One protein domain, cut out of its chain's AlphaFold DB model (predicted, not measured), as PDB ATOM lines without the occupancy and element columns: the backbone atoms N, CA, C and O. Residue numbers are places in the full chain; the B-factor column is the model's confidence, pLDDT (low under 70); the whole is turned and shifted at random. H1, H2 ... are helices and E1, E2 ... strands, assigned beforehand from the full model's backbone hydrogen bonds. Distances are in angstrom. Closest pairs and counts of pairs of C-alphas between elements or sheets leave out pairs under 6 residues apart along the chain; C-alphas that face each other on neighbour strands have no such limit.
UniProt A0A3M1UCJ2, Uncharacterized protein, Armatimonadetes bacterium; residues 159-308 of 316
ATOM      1  N   LEU A 159     142.694 148.143 144.723       95.81
ATOM      2  CA  LEU A 159     143.051 149.411 144.078       95.81
ATOM      3  C   LEU A 159     144.040 150.241 144.908       95.81
ATOM      4  O   LEU A 159     145.066 150.675 144.390       95.81
ATOM      5  N   GLN A 160     143.772 150.439 146.204       96.81
ATOM      6  CA  GLN A 160     144.679 151.176 147.088       96.81
ATOM      7  C   GLN A 160     146.050 150.491 147.181       96.81
ATOM      8  O   GLN A 160     147.073 151.167 147.226       96.81
ATOM      9  N   LYS A 161     146.110 149.157 147.169       95.88
ATOM     10  CA  LYS A 161     147.391 148.432 147.182       95.88
ATOM     11  C   LYS A 161     148.171 148.635 145.886       95.88
ATOM     12  O   LYS A 161     149.365 148.927 145.948       95.88
ATOM     13  N   THR A 162     147.509 148.537 144.733       95.56
ATOM     14  CA  THR A 162     148.136 148.795 143.429       95.56
ATOM     15  C   THR A 162     148.651 150.230 143.347       95.56
ATOM     16  O   THR A 162     149.826 150.440 143.047       95.56
ATOM     17  N   LEU A 163     147.806 151.210 143.676       96.44
ATOM     18  CA  LEU A 163     148.168 152.627 143.676       96.44
ATOM     19  C   LEU A 163     149.349 152.909 144.603       96.44
ATOM     20  O   LEU A 163     150.316 153.539 144.189       96.44
ATOM     21  N   HIS A 164     149.317 152.397 145.834       96.12
ATOM     22  CA  HIS A 164     150.416 152.573 146.778       96.12
ATOM     23  C   HIS A 164     151.727 151.968 146.255       96.12
ATOM     24  O   HIS A 164     152.776 152.591 146.394       96.12
ATOM     25  N   SER A 165     151.680 150.792 145.620       94.00
ATOM     26  CA  SER A 165     152.851 150.161 144.995       94.00
ATOM     27  C   SER A 165     153.434 151.013 143.856       94.00
ATOM     28  O   SER A 165     154.640 151.277 143.822       94.00
ATOM     29  N   ALA A 166     152.568 151.512 142.966       94.56
ATOM     30  CA  ALA A 166     152.951 152.376 141.849       94.56
ATOM     31  C   ALA A 166     153.557 153.709 142.326       94.56
ATOM     32  O   ALA A 166     154.590 154.145 141.816       94.56
ATOM     33  N   LEU A 167     152.933 154.331 143.332       95.75
ATOM     34  CA  LEU A 167     153.354 155.609 143.905       95.75
ATOM     35  C   LEU A 167     154.633 155.490 144.725       95.75
ATOM     36  O   LEU A 167     155.484 156.366 144.648       95.75
ATOM     37  N   THR A 168     154.790 154.428 145.511       92.12
ATOM     38  CA  THR A 168     155.991 154.229 146.331       92.12
ATOM     39  C   THR A 168     157.240 154.195 145.455       92.12
ATOM     40  O   THR A 168     158.169 154.952 145.707       92.12
ATOM     41  N   SER A 169     157.236 153.365 144.406       87.25
ATOM     42  CA  SER A 169     158.388 153.233 143.504       87.25
ATOM     43  C   SER A 169     158.755 154.577 142.868       87.25
ATOM     44  O   SER A 169     159.913 154.971 142.864       87.25
ATOM     45  N   LEU A 170     157.745 155.322 142.406       91.56
ATOM     46  CA  LEU A 170     157.925 156.641 141.800       91.56
ATOM     47  C   LEU A 170     158.436 157.691 142.801       91.56
ATOM     48  O   LEU A 170     159.315 158.493 142.495       91.56
ATOM     49  N   THR A 171     157.863 157.724 144.003       89.38
ATOM     50  CA  THR A 171     158.170 158.760 145.000       89.38
ATOM     51  C   THR A 171     159.560 158.602 145.607       89.38
ATOM     52  O   THR A 171     160.181 159.619 145.908       89.38
ATOM     53  N   GLU A 172     160.082 157.376 145.711       84.31
ATOM     54  CA  GLU A 172     161.467 157.124 146.132       84.31
ATOM     55  C   GLU A 172     162.486 157.752 145.164       84.31
ATOM     56  O   GLU A 172     163.479 158.328 145.607       84.31
ATOM     57  N   GLU A 173     162.217 157.734 143.856       87.19
ATOM     58  CA  GLU A 173     163.084 158.351 142.840       87.19
ATOM     59  C   GLU A 173     163.011 159.889 142.839       87.19
ATOM     60  O   GLU A 173     163.965 160.566 142.453       87.19
ATOM     61  N   MET A 174     161.884 160.453 143.283       89.62
ATOM     62  CA  MET A 174     161.587 161.890 143.216       89.62
ATOM     63  C   MET A 174     161.751 162.639 144.551       89.62
ATOM     64  O   MET A 174     161.390 163.815 144.635       89.62
ATOM     65  N   ASP A 175     162.285 161.982 145.584       91.50
ATOM     66  CA  ASP A 175     162.412 162.502 146.957       91.50
ATOM     67  C   ASP A 175     161.073 162.947 147.585       91.50
ATOM     68  O   ASP A 175     160.937 163.977 148.258       91.50
ATOM     69  N   TYR A 176     160.045 162.132 147.359       95.00
ATOM     70  CA  TYR A 176     158.730 162.260 147.974       95.00
ATOM     71  C   TYR A 176     158.448 161.081 148.911       95.00
ATOM     72  O   TYR A 176     159.196 160.112 149.010       95.00
ATOM     73  N   SER A 177     157.343 161.162 149.641       95.12
ATOM     74  CA  SER A 177     156.834 160.072 150.465       95.12
ATOM     75  C   SER A 177     155.323 159.976 150.353       95.12
ATOM     76  O   SER A 177     154.629 160.987 150.234       95.12
ATOM     77  N   VAL A 178     154.819 158.744 150.410       97.00
ATOM     78  CA  VAL A 178     153.385 158.454 150.428       97.00
ATOM     79  C   VAL A 178     152.933 158.259 151.873       97.00
ATOM     80  O   VAL A 178     153.502 157.471 152.627       97.00
ATOM     81  N   HIS A 179     151.883 158.971 152.260       97.75
ATOM     82  CA  HIS A 179     151.213 158.846 153.548       97.75
ATOM     83  C   HIS A 179     149.773 158.393 153.334       97.75
ATOM     84  O   HIS A 179     149.155 158.717 152.323       97.75
ATOM     85  N   LEU A 180     149.239 157.627 154.280       97.88
ATOM     86  CA  LEU A 180     147.988 156.896 154.102       97.88
ATOM     87  C   LEU A 180     146.929 157.324 155.118       97.88
ATOM     88  O   LEU A 180     147.228 157.526 156.297       97.88
ATOM     89  N   GLN A 181     145.676 157.364 154.668       96.75
ATOM     90  CA  GLN A 181     144.485 157.565 155.496       96.75
ATOM     91  C   GLN A 181     144.512 158.864 156.323       96.75
ATOM     92  O   GLN A 181     144.154 158.876 157.505       96.75
ATOM     93  N   MET A 182     144.922 159.976 155.717       97.06
ATOM     94  CA  MET A 182     145.089 161.266 156.390       97.06
ATOM     95  C   MET A 182     143.774 162.063 156.433       97.06
ATOM     96  O   MET A 182     143.060 162.108 155.436       97.06
ATOM     97  N   PRO A 183     143.418 162.749 157.534       95.38
ATOM     98  CA  PRO A 183     142.299 163.689 157.522       95.38
ATOM     99  C   PRO A 183     142.527 164.838 156.525       95.38
ATOM    100  O   PRO A 183     143.602 165.433 156.495       95.38
ATOM    101  N   PHE A 184     141.506 165.208 155.756       94.38
ATOM    102  CA  PHE A 184     141.579 166.194 154.678       94.38
ATOM    103  C   PHE A 184     142.120 167.546 155.143       94.38
ATOM    104  O   PHE A 184     142.962 168.130 154.469       94.38
ATOM    105  N   GLY A 185     141.734 168.014 156.333       92.88
ATOM    106  CA  GLY A 185     142.258 169.260 156.897       92.88
ATOM    107  C   GLY A 185     143.777 169.249 157.119       92.88
ATOM    108  O   GLY A 185     144.399 170.304 157.077       92.88
ATOM    109  N   TYR A 186     144.383 168.072 157.307       92.75
ATOM    110  CA  TYR A 186     145.840 167.896 157.347       92.75
ATOM    111  C   TYR A 186     146.437 167.681 155.952       92.75
ATOM    112  O   TYR A 186     147.580 168.059 155.722       92.75
ATOM    113  N   ALA A 187     145.684 167.123 155.005       93.31
ATOM    114  CA  ALA A 187     146.154 166.976 153.632       93.31
ATOM    115  C   ALA A 187     146.235 168.332 152.906       93.31
ATOM    116  O   ALA A 187     147.173 168.577 152.161       93.31
ATOM    117  N   VAL A 188     145.287 169.244 153.140       89.81
ATOM    118  CA  VAL A 188     145.202 170.510 152.380       89.81
ATOM    119  C   VAL A 188     145.477 171.773 153.194       89.81
ATOM    120  O   VAL A 188     145.450 172.881 152.654       89.81
ATOM    121  N   GLY A 189     145.729 171.608 154.494       86.06
ATOM    122  CA  GLY A 189     145.895 172.696 155.453       86.06
ATOM    123  C   GLY A 189     144.553 173.241 155.929       86.06
ATOM    124  O   GLY A 189     143.657 173.541 155.135       86.06
ATOM    125  N   TYR A 190     144.397 173.369 157.248       78.81
ATOM    126  CA  TYR A 190     143.157 173.868 157.827       78.81
ATOM    127  C   TYR A 190     142.943 175.334 157.444       78.81
ATOM    128  O   TYR A 190     143.812 176.178 157.660       78.81
ATOM    129  N   ARG A 191     141.760 175.638 156.903       81.50
ATOM    130  CA  ARG A 191     141.362 177.000 156.530       81.50
ATOM    131  C   ARG A 191     140.180 177.450 157.385       81.50
ATOM    132  O   ARG A 191     139.326 176.617 157.690       81.50
ATOM    133  N   PRO A 192     140.083 178.742 157.751       79.06
ATOM    134  CA  PRO A 192     138.975 179.241 158.568       79.06
ATOM    135  C   PRO A 192     137.587 178.984 157.965       79.06
ATOM    136  O   PRO A 192     136.618 178.834 158.703       79.06
ATOM    137  N   ASP A 193     137.487 178.922 156.635       82.75
ATOM    138  CA  ASP A 193     136.247 178.649 155.904       82.75
ATOM    139  C   ASP A 193     135.988 177.149 155.677       82.75
ATOM    140  O   ASP A 193     134.963 176.794 155.095       82.75
ATOM    141  N   MET A 194     136.892 176.263 156.113       87.62
ATOM    142  CA  MET A 194     136.741 174.818 155.964       87.62
ATOM    143  C   MET A 194     135.769 174.271 157.023       87.62
ATOM    144  O   MET A 194     136.074 174.292 158.223       87.62
ATOM    145  N   PRO A 195     134.618 173.706 156.614       88.50
ATOM    146  CA  PRO A 195     133.708 173.039 157.531       88.50
ATOM    147  C   PRO A 195     134.402 171.888 158.265       88.50
ATOM    148  O   PRO A 195     135.099 171.066 157.669       88.50
ATOM    149  N   GLY A 196     134.150 171.769 159.570       86.44
ATOM    150  CA  GLY A 196     134.766 170.725 160.393       86.44
ATOM    151  C   GLY A 196     134.370 169.292 160.009       86.44
ATOM    152  O   GLY A 196     135.043 168.351 160.431       86.44
ATOM    153  N   ALA A 197     133.283 169.104 159.256       86.25
ATOM    154  CA  ALA A 197     132.915 167.805 158.693       86.25
ATOM    155  C   ALA A 197     133.877 167.408 157.561       86.25
ATOM    156  O   ALA A 197     134.500 166.352 157.648       86.25
ATOM    157  N   ILE A 198     134.097 168.320 156.606       90.06
ATOM    158  CA  ILE A 198     135.043 168.165 155.491       90.06
ATOM    159  C   ILE A 198     136.470 167.981 156.020       90.06
ATOM    160  O   ILE A 198     137.152 167.036 155.646       90.06
ATOM    161  N   ALA A 199     136.908 168.817 156.970       90.75
ATOM    162  CA  ALA A 199     138.262 168.757 157.537       90.75
ATOM    163  C   ALA A 199     138.629 167.384 158.135       90.75
ATOM    164  O   ALA A 199     139.807 167.042 158.250       90.75
ATOM    165  N   ARG A 200     137.621 166.615 158.558       89.88
ATOM    166  CA  ARG A 200     137.770 165.310 159.208       89.88
ATOM    167  C   ARG A 200     137.461 164.136 158.283       89.88
ATOM    168  O   ARG A 200     137.558 162.996 158.741       89.88
ATOM    169  N   GLN A 201     137.074 164.384 157.032       91.38
ATOM    170  CA  GLN A 201     137.010 163.331 156.025       91.38
ATOM    171  C   GLN A 201     138.411 162.770 155.814       91.38
ATOM    172  O   GLN A 201     139.395 163.491 155.942       91.38
ATOM    173  N   THR A 202     138.517 161.478 155.544       92.31
ATOM    174  CA  THR A 202     139.809 160.875 155.232       92.31
ATOM    175  C   THR A 202     140.095 160.998 153.747       92.31
ATOM    176  O   THR A 202     139.196 160.821 152.938       92.31
ATOM    177  N   ILE A 203     141.349 161.289 153.440       95.19
ATOM    178  CA  ILE A 203     141.972 161.128 152.139       95.19
ATOM    179  C   ILE A 203     142.844 159.882 152.205       95.19
ATOM    180  O   ILE A 203     143.651 159.718 153.126       95.19
ATOM    181  N   GLU A 204     142.655 158.990 151.243       97.00
ATOM    182  CA  GLU A 204     143.245 157.658 151.253       97.00
ATOM    183  C   GLU A 204     144.763 157.717 151.120       97.00
ATOM    184  O   GLU A 204     145.456 156.985 151.830       97.00
ATOM    185  N   MET A 205     145.282 158.599 150.258       98.00
ATOM    186  CA  MET A 205     146.719 158.766 150.046       98.00
ATOM    187  C   MET A 205     147.109 160.233 149.915       98.00
ATOM    188  O   MET A 205     146.377 161.054 149.370       98.00
ATOM    189  N   VAL A 206     148.290 160.570 150.407       97.50
ATOM    190  CA  VAL A 206     148.853 161.914 150.341       97.50
ATOM    191  C   VAL A 206     150.322 161.802 149.975       97.50
ATOM    192  O   VAL A 206     151.076 161.127 150.668       97.50
ATOM    193  N   ILE A 207     150.729 162.478 148.907       96.94
ATOM    194  CA  ILE A 207     152.137 162.647 148.556       96.94
ATOM    195  C   ILE A 207     152.648 163.913 149.238       96.94
ATOM    196  O   ILE A 207     152.090 165.001 149.056       96.94
ATOM    197  N   GLY A 208     153.709 163.770 150.025       95.06
ATOM    198  CA  GLY A 208     154.436 164.873 150.644       95.06
ATOM    199  C   GLY A 208     155.916 164.848 150.284       95.06
ATOM    200  O   GLY A 208     156.436 163.840 149.807       95.06
ATOM    201  N   ARG A 209     156.606 165.963 150.527       94.00
ATOM    202  CA  ARG A 209     158.075 166.023 150.522       94.00
ATOM    203  C   ARG A 209     158.626 165.001 151.505       94.00
ATOM    204  O   ARG A 209     158.095 164.883 152.612       94.00
ATOM    205  N   ASN A 210     159.681 164.293 151.106       94.19
ATOM    206  CA  ASN A 210     160.289 163.283 151.955       94.19
ATOM    207  C   ASN A 210     160.669 163.896 153.315       94.19
ATOM    208  O   ASN A 210     161.461 164.845 153.382       94.19
ATOM    209  N   PRO A 211     160.096 163.391 154.420       93.75
ATOM    210  CA  PRO A 211     160.290 163.996 155.722       93.75
ATOM    211  C   PRO A 211     161.719 163.771 156.240       93.75
ATOM    212  O   PRO A 211     162.119 164.463 157.168       93.75
ATOM    213  N   MET A 212     162.507 162.859 155.657       93.25
ATOM    214  CA  MET A 212     163.919 162.651 156.014       93.25
ATOM    215  C   MET A 212     164.859 163.699 155.407       93.25
ATOM    216  O   MET A 212     165.919 163.957 155.969       93.25
ATOM    217  N   THR A 213     164.485 164.310 154.282       92.06
ATOM    218  CA  THR A 213     165.306 165.310 153.572       92.06
ATOM    219  C   THR A 213     164.750 166.728 153.701       92.06
ATOM    220  O   THR A 213     165.467 167.696 153.462       92.06
ATOM    221  N   THR A 214     163.487 166.867 154.114       90.50
ATOM    222  CA  THR A 214     162.785 168.148 154.235       90.50
ATOM    223  C   THR A 214     162.290 168.374 155.663       90.50
ATOM    224  O   THR A 214     161.584 167.537 156.227       90.50
ATOM    225  N   GLU A 215     162.594 169.542 156.241       88.44
ATOM    226  CA  GLU A 215     162.267 169.861 157.641       88.44
ATOM    227  C   GLU A 215     160.761 169.785 157.930       88.44
ATOM    228  O   GLU A 215     160.354 169.162 158.909       88.44
ATOM    229  N   ALA A 216     159.944 170.380 157.056       89.12
ATOM    230  CA  ALA A 216     158.512 170.571 157.272       89.12
ATOM    231  C   ALA A 216     157.612 169.448 156.719       89.12
ATOM    232  O   ALA A 216     156.427 169.395 157.071       89.12
ATOM    233  N   ALA A 217     158.155 168.566 155.867       92.00
ATOM    234  CA  ALA A 217     157.413 167.504 155.178       92.00
ATOM    235  C   ALA A 217     156.099 168.014 154.556       92.00
ATOM    236  O   ALA A 217     154.997 167.640 154.961       92.00
ATOM    237  N   GLU A 218     156.224 168.968 153.638       93.56
ATOM    238  CA  GLU A 218     155.091 169.663 153.030       93.56
ATOM    239  C   GLU A 218     154.251 168.728 152.155       93.56
ATOM    240  O   GLU A 218     154.791 167.967 151.352       93.56
ATOM    241  N   VAL A 219     152.927 168.802 152.288       94.00
ATOM    242  CA  VAL A 219     151.996 168.079 151.419       94.00
ATOM    243  C   VAL A 219     151.998 168.708 150.034       94.00
ATOM    244  O   VAL A 219     151.837 169.918 149.891       94.00
ATOM    245  N   VAL A 220     152.137 167.861 149.019       92.38
ATOM    246  CA  VAL A 220     152.200 168.263 147.614       92.38
ATOM    247  C   VAL A 220     150.932 167.855 146.875       92.38
ATOM    248  O   VAL A 220     150.380 168.662 146.130       92.38
ATOM    249  N   LEU A 221     150.449 166.628 147.092       94.81
ATOM    250  CA  LEU A 221     149.294 166.105 146.368       94.81
ATOM    251  C   LEU A 221     148.455 165.146 147.229       94.81
ATOM    252  O   LEU A 221     148.850 164.000 147.446       94.81
ATOM    253  N   PRO A 222     147.275 165.571 147.698       96.12
ATOM    254  CA  PRO A 222     146.225 164.675 148.165       96.12
ATOM    255  C   PRO A 222     145.649 163.845 147.006       96.12
ATOM    256  O   PRO A 222     145.450 164.353 145.901       96.12
ATOM    257  N   ILE A 223     145.326 162.584 147.284       97.31
ATOM    258  CA  ILE A 223     144.738 161.640 146.331       97.31
ATOM    259  C   ILE A 223     143.539 160.971 147.005       97.31
ATOM    260  O   ILE A 223     143.698 160.179 147.940       97.31
ATOM    261  N   ARG A 224     142.335 161.291 146.527       96.00
ATOM    262  CA  ARG A 224     141.118 160.573 146.916       96.00
ATOM    263  C   ARG A 224     140.981 159.330 146.059       96.00
ATOM    264  O   ARG A 224     141.086 159.414 144.836       96.00
ATOM    265  N   VAL A 225     140.710 158.203 146.700       94.75
ATOM    266  CA  VAL A 225     140.562 156.914 146.027       94.75
ATOM    267  C   VAL A 225     139.227 156.306 146.390       94.75
ATOM    268  O   VAL A 225     139.013 155.909 147.534       94.75
ATOM    269  N   GLU A 226     138.369 156.153 145.391       90.62
ATOM    270  CA  GLU A 226     137.087 155.499 145.559       90.62
ATOM    271  C   GLU A 226     136.969 154.267 144.665       90.62
ATOM    272  O   GLU A 226     137.245 154.285 143.469       90.62
ATOM    273  N   SER A 227     136.569 153.170 145.295       82.94
ATOM    274  CA  SER A 227     136.471 151.845 144.684       82.94
ATOM    275  C   SER A 227     135.052 151.487 144.253       82.94
ATOM    276  O   SER A 227     134.879 150.579 143.448       82.94
ATOM    277  N   ARG A 228     134.032 152.171 144.786       82.38
ATOM    278  CA  ARG A 228     132.623 151.886 144.491       82.38
ATOM    279  C   ARG A 228     132.035 152.885 143.499       82.38
ATOM    280  O   ARG A 228     132.284 154.091 143.644       82.38
ATOM    281  N   PRO A 229     131.250 152.428 142.508       78.44
ATOM    282  CA  PRO A 229     130.507 153.315 141.618       78.44
ATOM    283  C   PRO A 229     129.632 154.284 142.413       78.44
ATOM    284  O   PRO A 229     129.188 153.960 143.516       78.44
ATOM    285  N   ILE A 230     129.390 155.481 141.875       77.50
ATOM    286  CA  ILE A 230     128.632 156.527 142.578       77.50
ATOM    287  C   ILE A 230     127.206 156.070 142.924       77.50
ATOM    288  O   ILE A 230     126.667 156.462 143.955       77.50
ATOM    289  N   GLU A 231     126.618 155.191 142.114       78.19
ATOM    290  CA  GLU A 231     125.281 154.624 142.290       78.19
ATOM    291  C   GLU A 231     125.180 153.670 143.488       78.19
ATOM    292  O   GLU A 231     124.091 153.465 144.021       78.19
ATOM    293  N   GLU A 232     126.303 153.095 143.926       80.75
ATOM    294  CA  GLU A 232     126.376 152.164 145.059       80.75
ATOM    295  C   GLU A 232     126.716 152.861 146.386       80.75
ATOM    296  O   GLU A 232     126.746 152.222 147.444       80.75
ATOM    297  N   ARG A 233     127.002 154.166 146.343       82.00
ATOM    298  CA  ARG A 233     127.350 154.962 147.523       82.00
ATOM    299  C   ARG A 233     126.093 155.501 148.191       82.00
ATOM    300  O   ARG A 233     125.135 155.901 147.531       82.00
ATOM    301  N   ASP A 234     126.119 155.554 149.519       85.88
ATOM    302  CA  ASP A 234     125.082 156.248 150.273       85.88
ATOM    303  C   ASP A 234     125.126 157.767 150.028       85.88
ATOM    304  O   ASP A 234     126.149 158.344 149.647       85.88
ATOM    305  N   GLU A 235     123.983 158.414 150.248       86.38
ATOM    306  CA  GLU A 235     123.796 159.846 149.996       86.38
ATOM    307  C   GLU A 235     124.738 160.722 150.836       86.38
ATOM    308  O   GLU A 235     125.202 161.760 150.368       86.38
ATOM    309  N   GLU A 236     125.060 160.306 152.066       85.38
ATOM    310  CA  GLU A 236     125.945 161.063 152.955       85.38
ATOM    311  C   GLU A 236     127.373 161.109 152.398       85.38
ATOM    312  O   GLU A 236     127.984 162.180 152.341       85.38
ATOM    313  N   THR A 237     127.883 159.966 151.937       83.69
ATOM    314  CA  THR A 237     129.207 159.845 151.318       83.69
ATOM    315  C   THR A 237     129.294 160.698 150.056       83.69
ATOM    316  O   THR A 237     130.221 161.498 149.915       83.69
ATOM    317  N   ARG A 238     128.289 160.613 149.177       84.50
ATOM    318  CA  ARG A 238     128.237 161.410 147.941       84.50
ATOM    319  C   ARG A 238     128.214 162.912 148.211       84.50
ATOM    320  O   ARG A 238     129.016 163.651 147.644       84.50
ATOM    321  N   ALA A 239     127.344 163.363 149.114       87.19
ATOM    322  CA  ALA A 239     127.241 164.775 149.470       87.19
ATOM    323  C   ALA A 239     128.546 165.314 150.078       87.19
ATOM    324  O   ALA A 239     128.888 166.485 149.891       87.19
ATOM    325  N   MET A 240     129.290 164.479 150.807       87.56
ATOM    326  CA  MET A 240     130.594 164.856 151.348       87.56
ATOM    327  C   MET A 240     131.669 164.944 150.252       87.56
ATOM    328  O   MET A 240     132.449 165.897 150.230       87.56
ATOM    329  N   ASP A 241     131.682 164.003 149.309       86.38
ATOM    330  CA  ASP A 241     132.611 164.006 148.175       86.38
ATOM    331  C   ASP A 241     132.438 165.233 147.276       86.38
ATOM    332  O   ASP A 241     133.432 165.827 146.842       86.38
ATOM    333  N   GLU A 242     131.193 165.642 147.036       87.94
ATOM    334  CA  GLU A 242     130.861 166.874 146.317       87.94
ATOM    335  C   GLU A 242     131.353 168.113 147.074       87.94
ATOM    336  O   GLU A 242     131.908 169.040 146.478       87.94
ATOM    337  N   GLN A 243     131.216 168.122 148.402       90.56
ATOM    338  CA  GLN A 243     131.710 169.207 149.247       90.56
ATOM    339  C   GLN A 243     133.242 169.321 149.228       90.56
ATOM    340  O   GLN A 243     133.758 170.440 149.155       90.56
ATOM    341  N   VAL A 244     133.972 168.199 149.256       90.25
ATOM    342  CA  VAL A 244     135.435 168.191 149.078       90.25
ATOM    343  C   VAL A 244     135.808 168.724 147.706       90.25
ATOM    344  O   VAL A 244     136.608 169.654 147.628       90.25
ATOM    345  N   ALA A 245     135.203 168.202 146.638       88.12
ATOM    346  CA  ALA A 245     135.499 168.642 145.277       88.12
ATOM    347  C   ALA A 245     135.249 170.153 145.107       88.12
ATOM    348  O   ALA A 245     136.115 170.887 144.627       88.12
ATOM    349  N   ALA A 246     134.112 170.651 145.601       88.19
ATOM    350  CA  ALA A 246     133.787 172.074 145.575       88.19
ATOM    351  C   ALA A 246     134.783 172.920 146.388       88.19
ATOM    352  O   ALA A 246     135.138 174.028 145.974       88.19
ATOM    353  N   PHE A 247     135.249 172.423 147.539       89.88
ATOM    354  CA  PHE A 247     136.259 173.104 148.349       89.88
ATOM    355  C   PHE A 247     137.612 173.177 147.635       89.88
ATOM    356  O   PHE A 247     138.230 174.244 147.621       89.88
ATOM    357  N   VAL A 248     138.051 172.069 147.035       88.69
ATOM    358  CA  VAL A 248     139.308 171.946 146.283       88.69
ATOM    359  C   VAL A 248     139.330 172.934 145.123       88.69
ATOM    360  O   VAL A 248     140.245 173.754 145.046       88.69
ATOM    361  N   VAL A 249     138.281 172.934 144.293       86.38
ATOM    362  CA  VAL A 249     138.142 173.850 143.149       86.38
ATOM    363  C   VAL A 249     138.127 175.305 143.612       86.38
ATOM    364  O   VAL A 249     138.867 176.135 143.086       86.38
ATOM    365  N   ARG A 250     137.328 175.633 144.636       85.62
ATOM    366  CA  ARG A 250     137.233 177.005 145.162       85.62
ATOM    367  C   ARG A 250     138.565 177.512 145.715       85.62
ATOM    368  O   ARG A 250     138.868 178.698 145.593       85.62
ATOM    369  N   SER A 251     139.324 176.629 146.353       82.38
ATOM    370  CA  SER A 251     140.573 176.959 147.043       82.38
ATOM    371  C   SER A 251     141.810 176.838 146.151       82.38
ATOM    372  O   SER A 251     142.903 177.169 146.614       82.38
ATOM    373  N   GLY A 252     141.640 176.357 144.913       81.69
ATOM    374  CA  GLY A 252     142.717 176.090 143.960       81.69
ATOM    375  C   GLY A 252     143.741 175.083 144.474       81.69
ATOM    376  O   GLY A 252     144.925 175.245 144.219       81.69
ATOM    377  N   ILE A 253     143.313 174.099 145.266       85.44
ATOM    378  CA  ILE A 253     144.220 173.090 145.821       85.44
ATOM    379  C   ILE A 253     144.466 172.014 144.752       85.44
ATOM    380  O   ILE A 253     143.488 171.508 144.192       85.44
ATOM    381  N   PRO A 254     145.724 171.630 144.467       89.44
ATOM    382  CA  PRO A 254     145.991 170.475 143.622       89.44
ATOM    383  C   PRO A 254     145.531 169.204 144.335       89.44
ATOM    384  O   PRO A 254     145.847 168.993 145.504       89.44
ATOM    385  N   MET A 255     144.763 168.367 143.649       93.69
ATOM    386  CA  MET A 255     144.269 167.096 144.163       93.69
ATOM    387  C   MET A 255     143.967 166.160 142.998       93.69
ATOM    388  O   MET A 255     143.499 166.603 141.949       93.69
ATOM    389  N   VAL A 256     144.215 164.868 143.201       96.12
ATOM    390  CA  VAL A 256     143.788 163.813 142.278       96.12
ATOM    391  C   VAL A 256     142.583 163.080 142.858       96.12
ATOM    392  O   VAL A 256     142.541 162.782 144.055       96.12
ATOM    393  N   ALA A 257     141.608 162.780 142.007       95.56
ATOM    394  CA  ALA A 257     140.503 161.884 142.308       95.56
ATOM    395  C   ALA A 257     140.588 160.648 141.408       95.56
ATOM    396  O   ALA A 257     140.694 160.764 140.188       95.56
ATOM    397  N   VAL A 258     140.543 159.471 142.033       96.56
ATOM    398  CA  VAL A 258     140.453 158.167 141.373       96.56
ATOM    399  C   VAL A 258     139.062 157.605 141.626       96.56
ATOM    400  O   VAL A 258     138.675 157.413 142.781       96.56
ATOM    401  N   GLU A 259     138.318 157.343 140.557       94.69
ATOM    402  CA  GLU A 259     136.926 156.895 140.622       94.69
ATOM    403  C   GLU A 259     136.671 155.757 139.630       94.69
ATOM    404  O   GLU A 259     137.359 155.672 138.612       94.69
ATOM    405  N   PRO A 260     135.701 154.860 139.876       93.38
ATOM    406  CA  PRO A 260     135.422 153.770 138.945       93.38
ATOM    407  C   PRO A 260     134.988 154.295 137.577       93.38
ATOM    408  O   PRO A 260     134.142 155.183 137.480       93.38
ATOM    409  N   ALA A 261     135.565 153.735 136.517       92.75
ATOM    410  CA  ALA A 261     135.174 154.040 135.147       92.75
ATOM    411  C   ALA A 261     133.990 153.167 134.703       92.75
ATOM    412  O   ALA A 261     133.596 152.212 135.369       92.75
ATOM    413  N   THR A 262     133.447 153.444 133.512       88.25
ATOM    414  CA  THR A 262     132.380 152.624 132.910       88.25
ATOM    415  C   THR A 262     132.820 151.179 132.645       88.25
ATOM    416  O   THR A 262     131.994 150.268 132.646       88.25
ATOM    417  N   ARG A 263     134.115 150.955 132.386       90.00
ATOM    418  CA  ARG A 263     134.676 149.618 132.182       90.00
ATOM    419  C   ARG A 263     135.047 149.003 133.531       90.00
ATOM    420  O   ARG A 263     135.839 149.578 134.271       90.00
ATOM    421  N   GLU A 264     134.525 147.809 133.800       88.25
ATOM    422  CA  GLU A 264     134.831 147.043 135.013       88.25
ATOM    423  C   GLU A 264     136.346 146.836 135.185       88.25
ATOM    424  O   GLU A 264     137.064 146.555 134.221       88.25
ATOM    425  N   GLY A 265     136.833 147.016 136.418       90.81
ATOM    426  CA  GLY A 265     138.257 146.926 136.747       90.81
ATOM    427  C   GLY A 265     139.112 148.064 136.181       90.81
ATOM    428  O   GLY A 265     140.333 147.946 136.161       90.81
ATOM    429  N   SER A 266     138.501 149.147 135.693       95.25
ATOM    430  CA  SER A 266     139.189 150.367 135.257       95.25
ATOM    431  C   SER A 266     138.714 151.572 136.063       95.25
ATOM    432  O   SER A 266     137.573 151.615 136.523       95.25
ATOM    433  N   TYR A 267     139.579 152.571 136.197       96.88
ATOM    434  CA  TYR A 267     139.321 153.770 136.987       96.88
ATOM    435  C   TYR A 267     139.640 155.020 136.175       96.88
ATOM    436  O   TYR A 267     140.661 155.062 135.488       96.88
ATOM    437  N   SER A 268     138.756 156.017 136.241       96.06
ATOM    438  CA  SER A 268     139.026 157.364 135.743       96.06
ATOM    439  C   SER A 268     139.846 158.115 136.785       96.06
ATOM    440  O   SER A 268     139.613 158.006 137.995       96.06
ATOM    441  N   VAL A 269     140.836 158.850 136.303       96.50
ATOM    442  CA  VAL A 269     141.775 159.612 137.110       96.50
ATOM    443  C   VAL A 269     141.747 161.043 136.624       96.50
ATOM    444  O   VAL A 269     142.059 161.328 135.467       96.50
ATOM    445  N   THR A 270     141.367 161.939 137.524       93.94
ATOM    446  CA  THR A 270     141.249 163.367 137.242       93.94
ATOM    447  C   THR A 270     142.120 164.157 138.205       93.94
ATOM    448  O   THR A 270     142.226 163.826 139.388       93.94
ATOM    449  N   CYS A 271     142.749 165.214 137.700       92.25
ATOM    450  CA  CYS A 271     143.532 166.147 138.496       92.25
ATOM    451  C   CYS A 271     142.866 167.525 138.462       92.25
ATOM    452  O   CYS A 271     142.364 167.950 137.427       92.25
ATOM    453  N   SER A 272     142.858 168.233 139.592       89.25
ATOM    454  CA  SER A 272     142.291 169.586 139.673       89.25
ATOM    455  C   SER A 272     143.171 170.676 139.051       89.25
ATOM    456  O   SER A 272     142.741 171.828 138.990       89.25
ATOM    457  N   MET A 273     144.395 170.343 138.638       85.56
ATOM    458  CA  MET A 273     145.313 171.269 137.976       85.56
ATOM    459  C   MET A 273     145.037 171.348 136.477       85.56
ATOM    460  O   MET A 273     144.749 170.337 135.837       85.56
ATOM    461  N   ASP A 274     145.202 172.540 135.912       78.69
ATOM    462  CA  ASP A 274     145.161 172.731 134.465       78.69
ATOM    463  C   ASP A 274     146.386 172.064 133.802       78.69
ATOM    464  O   ASP A 274     147.472 172.035 134.376       78.69
ATOM    465  N   GLY A 275     146.219 171.519 132.591       78.56
ATOM    466  CA  GLY A 275     147.313 170.909 131.812       78.56
ATOM    467  C   GLY A 275     147.569 169.420 132.071       78.56
ATOM    468  O   GLY A 275     148.349 168.810 131.344       78.56
ATOM    469  N   VAL A 276     146.886 168.815 133.045       86.69
ATOM    470  CA  VAL A 276     146.904 167.363 133.261       86.69
ATOM    471  C   VAL A 276     145.645 166.743 132.665       86.69
ATOM    472  O   VAL A 276     144.533 167.017 133.120       86.69
ATOM    473  N   ASP A 277     145.823 165.875 131.671       88.81
ATOM    474  CA  ASP A 277     144.713 165.173 131.033       88.81
ATOM    475  C   ASP A 277     144.079 164.121 131.957       88.81
ATOM    476  O   ASP A 277     144.740 163.475 132.776       88.81
ATOM    477  N   GLU A 278     142.772 163.918 131.789       92.81
ATOM    478  CA  GLU A 278     142.074 162.754 132.330       92.81
ATOM    479  C   GLU A 278     142.648 161.464 131.727       92.81
ATOM    480  O   GLU A 278     142.920 161.383 130.526       92.81
ATOM    481  N   ALA A 279     142.768 160.423 132.550       95.81
ATOM    482  CA  ALA A 279     143.145 159.091 132.095       95.81
ATOM    483  C   ALA A 279     142.172 158.031 132.612       95.81
ATOM    484  O   ALA A 279     141.614 158.158 133.697       95.81
ATOM    485  N   VAL A 280     142.025 156.941 131.855       97.19
ATOM    486  CA  VAL A 280     141.365 155.717 132.322       97.19
ATOM    487  C   VAL A 280     142.411 154.614 132.394       97.19
ATOM    488  O   VAL A 280     143.035 154.289 131.383       97.19
ATOM    489  N   ILE A 281     142.611 154.053 133.585       97.25
ATOM    490  CA  ILE A 281     143.691 153.104 133.877       97.25
ATOM    491  C   ILE A 281     143.096 151.835 134.494       97.25
ATOM    492  O   ILE A 281     142.222 151.901 135.358       97.25
ATOM    493  N   GLU A 282     143.547 150.667 134.035       97.06
ATOM    494  CA  GLU A 282     143.132 149.379 134.606       97.06
ATOM    495  C   GLU A 282     143.719 149.192 136.016       97.06
ATOM    496  O   GLU A 282     144.854 149.583 136.296       97.06
ATOM    497  N   GLU A 283     142.972 148.550 136.919       96.00
ATOM    498  CA  GLU A 283     143.381 148.341 138.316       96.00
ATOM    499  C   GLU A 283     144.742 147.656 138.437       96.00
ATOM    500  O   GLU A 283     145.509 147.947 139.347       96.00
ATOM    501  N   SER A 284     145.037 146.731 137.524       95.19
ATOM    502  CA  SER A 284     146.276 145.957 137.510       95.19
ATOM    503  C   SER A 284     147.439 146.650 136.794       95.19
ATOM    504  O   SER A 284     148.561 146.147 136.857       95.19
ATOM    505  N   ASP A 285     147.211 147.771 136.102       95.88
ATOM    506  CA  ASP A 285     148.236 148.441 135.293       95.88
ATOM    507  C   ASP A 285     149.126 149.367 136.138       95.88
ATOM    508  O   ASP A 285     149.055 150.594 136.059       95.88
ATOM    509  N   ILE A 286     149.999 148.767 136.955       94.81
ATOM    510  CA  ILE A 286     150.970 149.488 137.802       94.81
ATOM    511  C   ILE A 286     151.789 150.503 136.984       94.81
ATOM    512  O   ILE A 286     152.037 151.609 137.456       94.81
ATOM    513  N   GLN A 287     152.184 150.164 135.752       95.06
ATOM    514  CA  GLN A 287     152.986 151.055 134.904       95.06
ATOM    515  C   GLN A 287     152.173 152.236 134.370       95.06
ATOM    516  O   GLN A 287     152.704 153.339 134.245       95.06
ATOM    517  N   GLY A 288     150.900 152.025 134.031       96.00
ATOM    518  CA  GLY A 288     149.960 153.098 133.713       96.00
ATOM    519  C   GLY A 288     149.814 154.077 134.873       96.00
ATOM    520  O   GLY A 288     149.987 155.280 134.674       96.00
ATOM    521  N   TRP A 289     149.605 153.559 136.088       96.69
ATOM    522  CA  TRP A 289     149.530 154.372 137.304       96.69
ATOM    523  C   TRP A 289     150.805 155.186 137.537       96.69
ATOM    524  O   TRP A 289     150.723 156.403 137.698       96.69
ATOM    525  N   SER A 290     151.981 154.551 137.502       95.44
ATOM    526  CA  SER A 290     153.256 155.253 137.700       95.44
ATOM    527  C   SER A 290     153.472 156.356 136.660       95.44
ATOM    528  O   SER A 290     153.786 157.476 137.046       95.44
ATOM    529  N   ARG A 291     153.225 156.092 135.367       94.88
ATOM    530  CA  ARG A 291     153.372 157.104 134.302       94.88
ATOM    531  C   ARG A 291     152.426 158.289 134.477       94.88
ATOM    532  O   ARG A 291     152.830 159.427 134.260       94.88
ATOM    533  N   TYR A 292     151.177 158.032 134.867       95.81
ATOM    534  CA  TYR A 292     150.217 159.104 135.122       95.81
ATOM    535  C   TYR A 292     150.700 160.015 136.254       95.81
ATOM    536  O   TYR A 292     150.804 161.230 136.081       95.81
ATOM    537  N   PHE A 293     151.059 159.430 137.401       95.94
ATOM    538  CA  PHE A 293     151.516 160.210 138.550       95.94
ATOM    539  C   PHE A 293     152.876 160.877 138.324       95.94
ATOM    540  O   PHE A 293     153.103 161.954 138.865       95.94
ATOM    541  N   GLU A 294     153.755 160.309 137.499       94.12
ATOM    542  CA  GLU A 294     155.005 160.957 137.089       94.12
ATOM    543  C   GLU A 294     154.735 162.257 136.319       94.12
ATOM    544  O   GLU A 294     155.356 163.287 136.604       94.12
ATOM    545  N   GLY A 295     153.761 162.237 135.399       92.56
ATOM    546  CA  GLY A 295     153.295 163.427 134.687       92.56
ATOM    547  C   GLY A 295     152.723 164.478 135.639       92.56
ATOM    548  O   GLY A 295     153.165 165.625 135.629       92.56
ATOM    549  N   VAL A 296     151.820 164.066 136.538       93.81
ATOM    550  CA  VAL A 296     151.216 164.950 137.553       93.81
ATOM    551  C   VAL A 296     152.277 165.599 138.448       93.81
ATOM    552  O   VAL A 296     152.248 166.809 138.676       93.81
ATOM    553  N   LEU A 297     153.220 164.812 138.972       91.94
ATOM    554  CA  LEU A 297     154.266 165.308 139.870       91.94
ATOM    555  C   LEU A 297     155.287 166.193 139.149       91.94
ATOM    556  O   LEU A 297     155.857 167.094 139.770       91.94
ATOM    557  N   SER A 298     155.521 165.956 137.859       89.12
ATOM    558  CA  SER A 298     156.368 166.820 137.038       89.12
ATOM    559  C   SER A 298     155.720 168.184 136.825       89.12
ATOM    560  O   SER A 298     156.362 169.191 137.117       89.12
ATOM    561  N   GLU A 299     154.435 168.217 136.473       87.88
ATOM    562  CA  GLU A 299     153.679 169.464 136.309       87.88
ATOM    563  C   GLU A 299     153.587 170.258 137.627       87.88
ATOM    564  O   GLU A 299     153.793 171.474 137.661       87.88
ATOM    565  N   LEU A 300     153.358 169.566 138.752       85.44
ATOM    566  CA  LEU A 300     153.361 170.164 140.095       85.44
ATOM    567  C   LEU A 300     154.689 170.831 140.442       85.44
ATOM    568  O   LEU A 300     154.714 171.900 141.050       85.44
ATOM    569  N   ARG A 301     155.805 170.182 140.110       80.94
ATOM    570  CA  ARG A 301     157.143 170.702 140.399       80.94
ATOM    571  C   ARG A 301     157.403 171.995 139.635       80.94
ATOM    572  O   ARG A 301     157.964 172.924 140.220       80.94
ATOM    573  N   ASP A 302     156.954 172.081 138.391       70.69
ATOM    574  CA  ASP A 302     157.063 173.303 137.600       70.69
ATOM    575  C   ASP A 302     156.218 174.412 138.249       70.69
ATOM    576  O   ASP A 302     156.741 175.471 138.600       70.69
ATOM    577  N   HIS A 303     154.964 174.130 138.605       68.25
ATOM    578  CA  HIS A 303     154.088 175.089 139.293       68.25
ATOM    579  C   HIS A 303     154.630 175.585 140.649       68.25
ATOM    580  O   HIS A 303     154.522 176.772 140.972       68.25
ATOM    581  N   LEU A 304     155.237 174.704 141.450       65.69
ATOM    582  CA  LEU A 304     155.785 175.048 142.768       65.69
ATOM    583  C   LEU A 304     157.119 175.805 142.690       65.69
ATOM    584  O   LEU A 304     157.442 176.570 143.600       65.69
ATOM    585  N   THR A 305     157.903 175.624 141.624       54.94
ATOM    586  CA  THR A 305     159.182 176.335 141.448       54.94
ATOM    587  C   THR A 305     158.990 177.765 140.937       54.94
ATOM    588  O   THR A 305     159.703 178.663 141.389       54.94
ATOM    589  N   PHE A 306     157.977 178.029 140.104       37.59
ATOM    590  CA  PHE A 306     157.661 179.389 139.641       37.59
ATOM    591  C   PHE A 306     157.099 180.313 140.741       37.59
ATOM    592  O   PHE A 306     157.266 181.530 140.656       37.59
ATOM    593  N   GLY A 307     156.504 179.767 141.808       38.03
ATOM    594  CA  GLY A 307     155.979 180.550 142.938       38.03
ATOM    595  C   GLY A 307     157.047 181.168 143.855       38.03
ATOM    596  O   GLY A 307     156.797 182.194 144.482       38.03
ATOM    597  N   ASN A 308     158.256 180.598 143.899       36.19
ATOM    598  CA  ASN A 308     159.344 181.064 144.773       36.19
ATOM    599  C   ASN A 308     160.308 182.059 144.091       36.19
ATOM    600  O   ASN A 308     161.236 182.554 144.728       36.19
TER     601      ASN A 308
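AT A GLANCE: This is residues 159 to 308 of the 316 residues of an uncharacterized protein of Armatimonadetes bacterium (UniProt A0A3M1UCJ2). A strongly twisted sheet of six strands curls like part of a barrel, and two helices, H1 and H4, pack on one face of it, the early turns of H4 meeting H1 at a steep angle. The short helix H2 packs on the opposite face from H1, and the helix H3, which joins E3 to E4, lies off the sheet. The printed part has 150 residues, with four named helices and six named strands in the order H1 E1 H2 E2 E3 H3 E4 E5 E6 H4. The sheet runs E1, E2, E3, E4, E5, E6 and is mixed, with E3 and E4 its parallel pair; the class is mixed, helices and strands. The whole is compact, with a radius of gyration of the C-alphas of 15.0 A, and spans 42 by 39 by 26 A.

IN THESE COORDINATES: Start with the sheet: E1 is residues 176 to 183, 19.1 A long, and it bends by 72 degrees at residue 180. E2, residues 202 to 209, is 19.6 A long and bends by 63 degrees at residue 205. Next find E3 at residues 219 to 225, E4 at 256 to 260, E5 at 266 to 271 and E6 at 279 to 282. Find C-alpha 159 at (143.051, 149.411, 144.078); from there H1 runs 22.0 A to C-alpha 173 at (163.084, 158.351, 142.840). H2 is residues 184 to 188, and H3, residues 235 to 251, is 24.1 A long. H4, the longest helix, is residues 286 to 306; it runs 30.7 A and ends at C-alpha 306 at (157.661, 179.389, 139.641).

HOW THE PARTS SIT: Look first at the edge strand E1, antiparallel to E2, where N 179 and O 206 are 2.8 A apart, within hydrogen-bond range. E2 and E3 form a hairpin, with N 207 and O 221 at 2.8 A. E3 is staggered: it pairs with E2 over residues 219 to 223 and with E4 over residues 223 to 225. E3 and E4 are parallel, with N 258 and O 224 at 2.9 A. E3, H3 and E4 make a strand-helix-strand unit, two parallel neighbour strands with a helix between, and its crossover is right-handed. E4, E5 and E6 make a meander, each strand the antiparallel neighbour of the one before; N 259 and O 268 are 2.9 A apart, and N 269 and O 279 are 2.8 A apart. H1 is on the sheet, and its closest C-alphas to E1 are those of Thr 171 and Ser 177, 5.8 A apart. H4 is on the sheet at a height of 7.4 A, over E3 and slantwise to the strands, at 36 degrees to E3 on the local plane. With residues 286 to 294 alone, H4 touches H1, the same way at a steep tilt of 52 degrees; the closest C-alphas are those of Ala 166 and Ser 290, 5.1 A apart. H2 is on the opposite face from H1, over E2 at a height of 8.1 A. H3 is not on the sheet, but only just, with 4 pairs of C-alphas within 10 A, and it is apart from H1, H2 and H4. In H2, H3 and H4 every O i to N i+4 pair is within hydrogen-bond range; in H1, 10 of 11 are.

THE WHOLE: The two C-alphas farthest apart are those of Glu 232 and Asn 308, 43.8 A. The printed part has no cut. The link from H2 to E2, residues 189 to 201, is the one long link. Residues 231 to 236, of which 235 and 236 belong to H3, stand free. The mean pLDDT of the printed part is 89.2, and residues 303 to 308 are under 70.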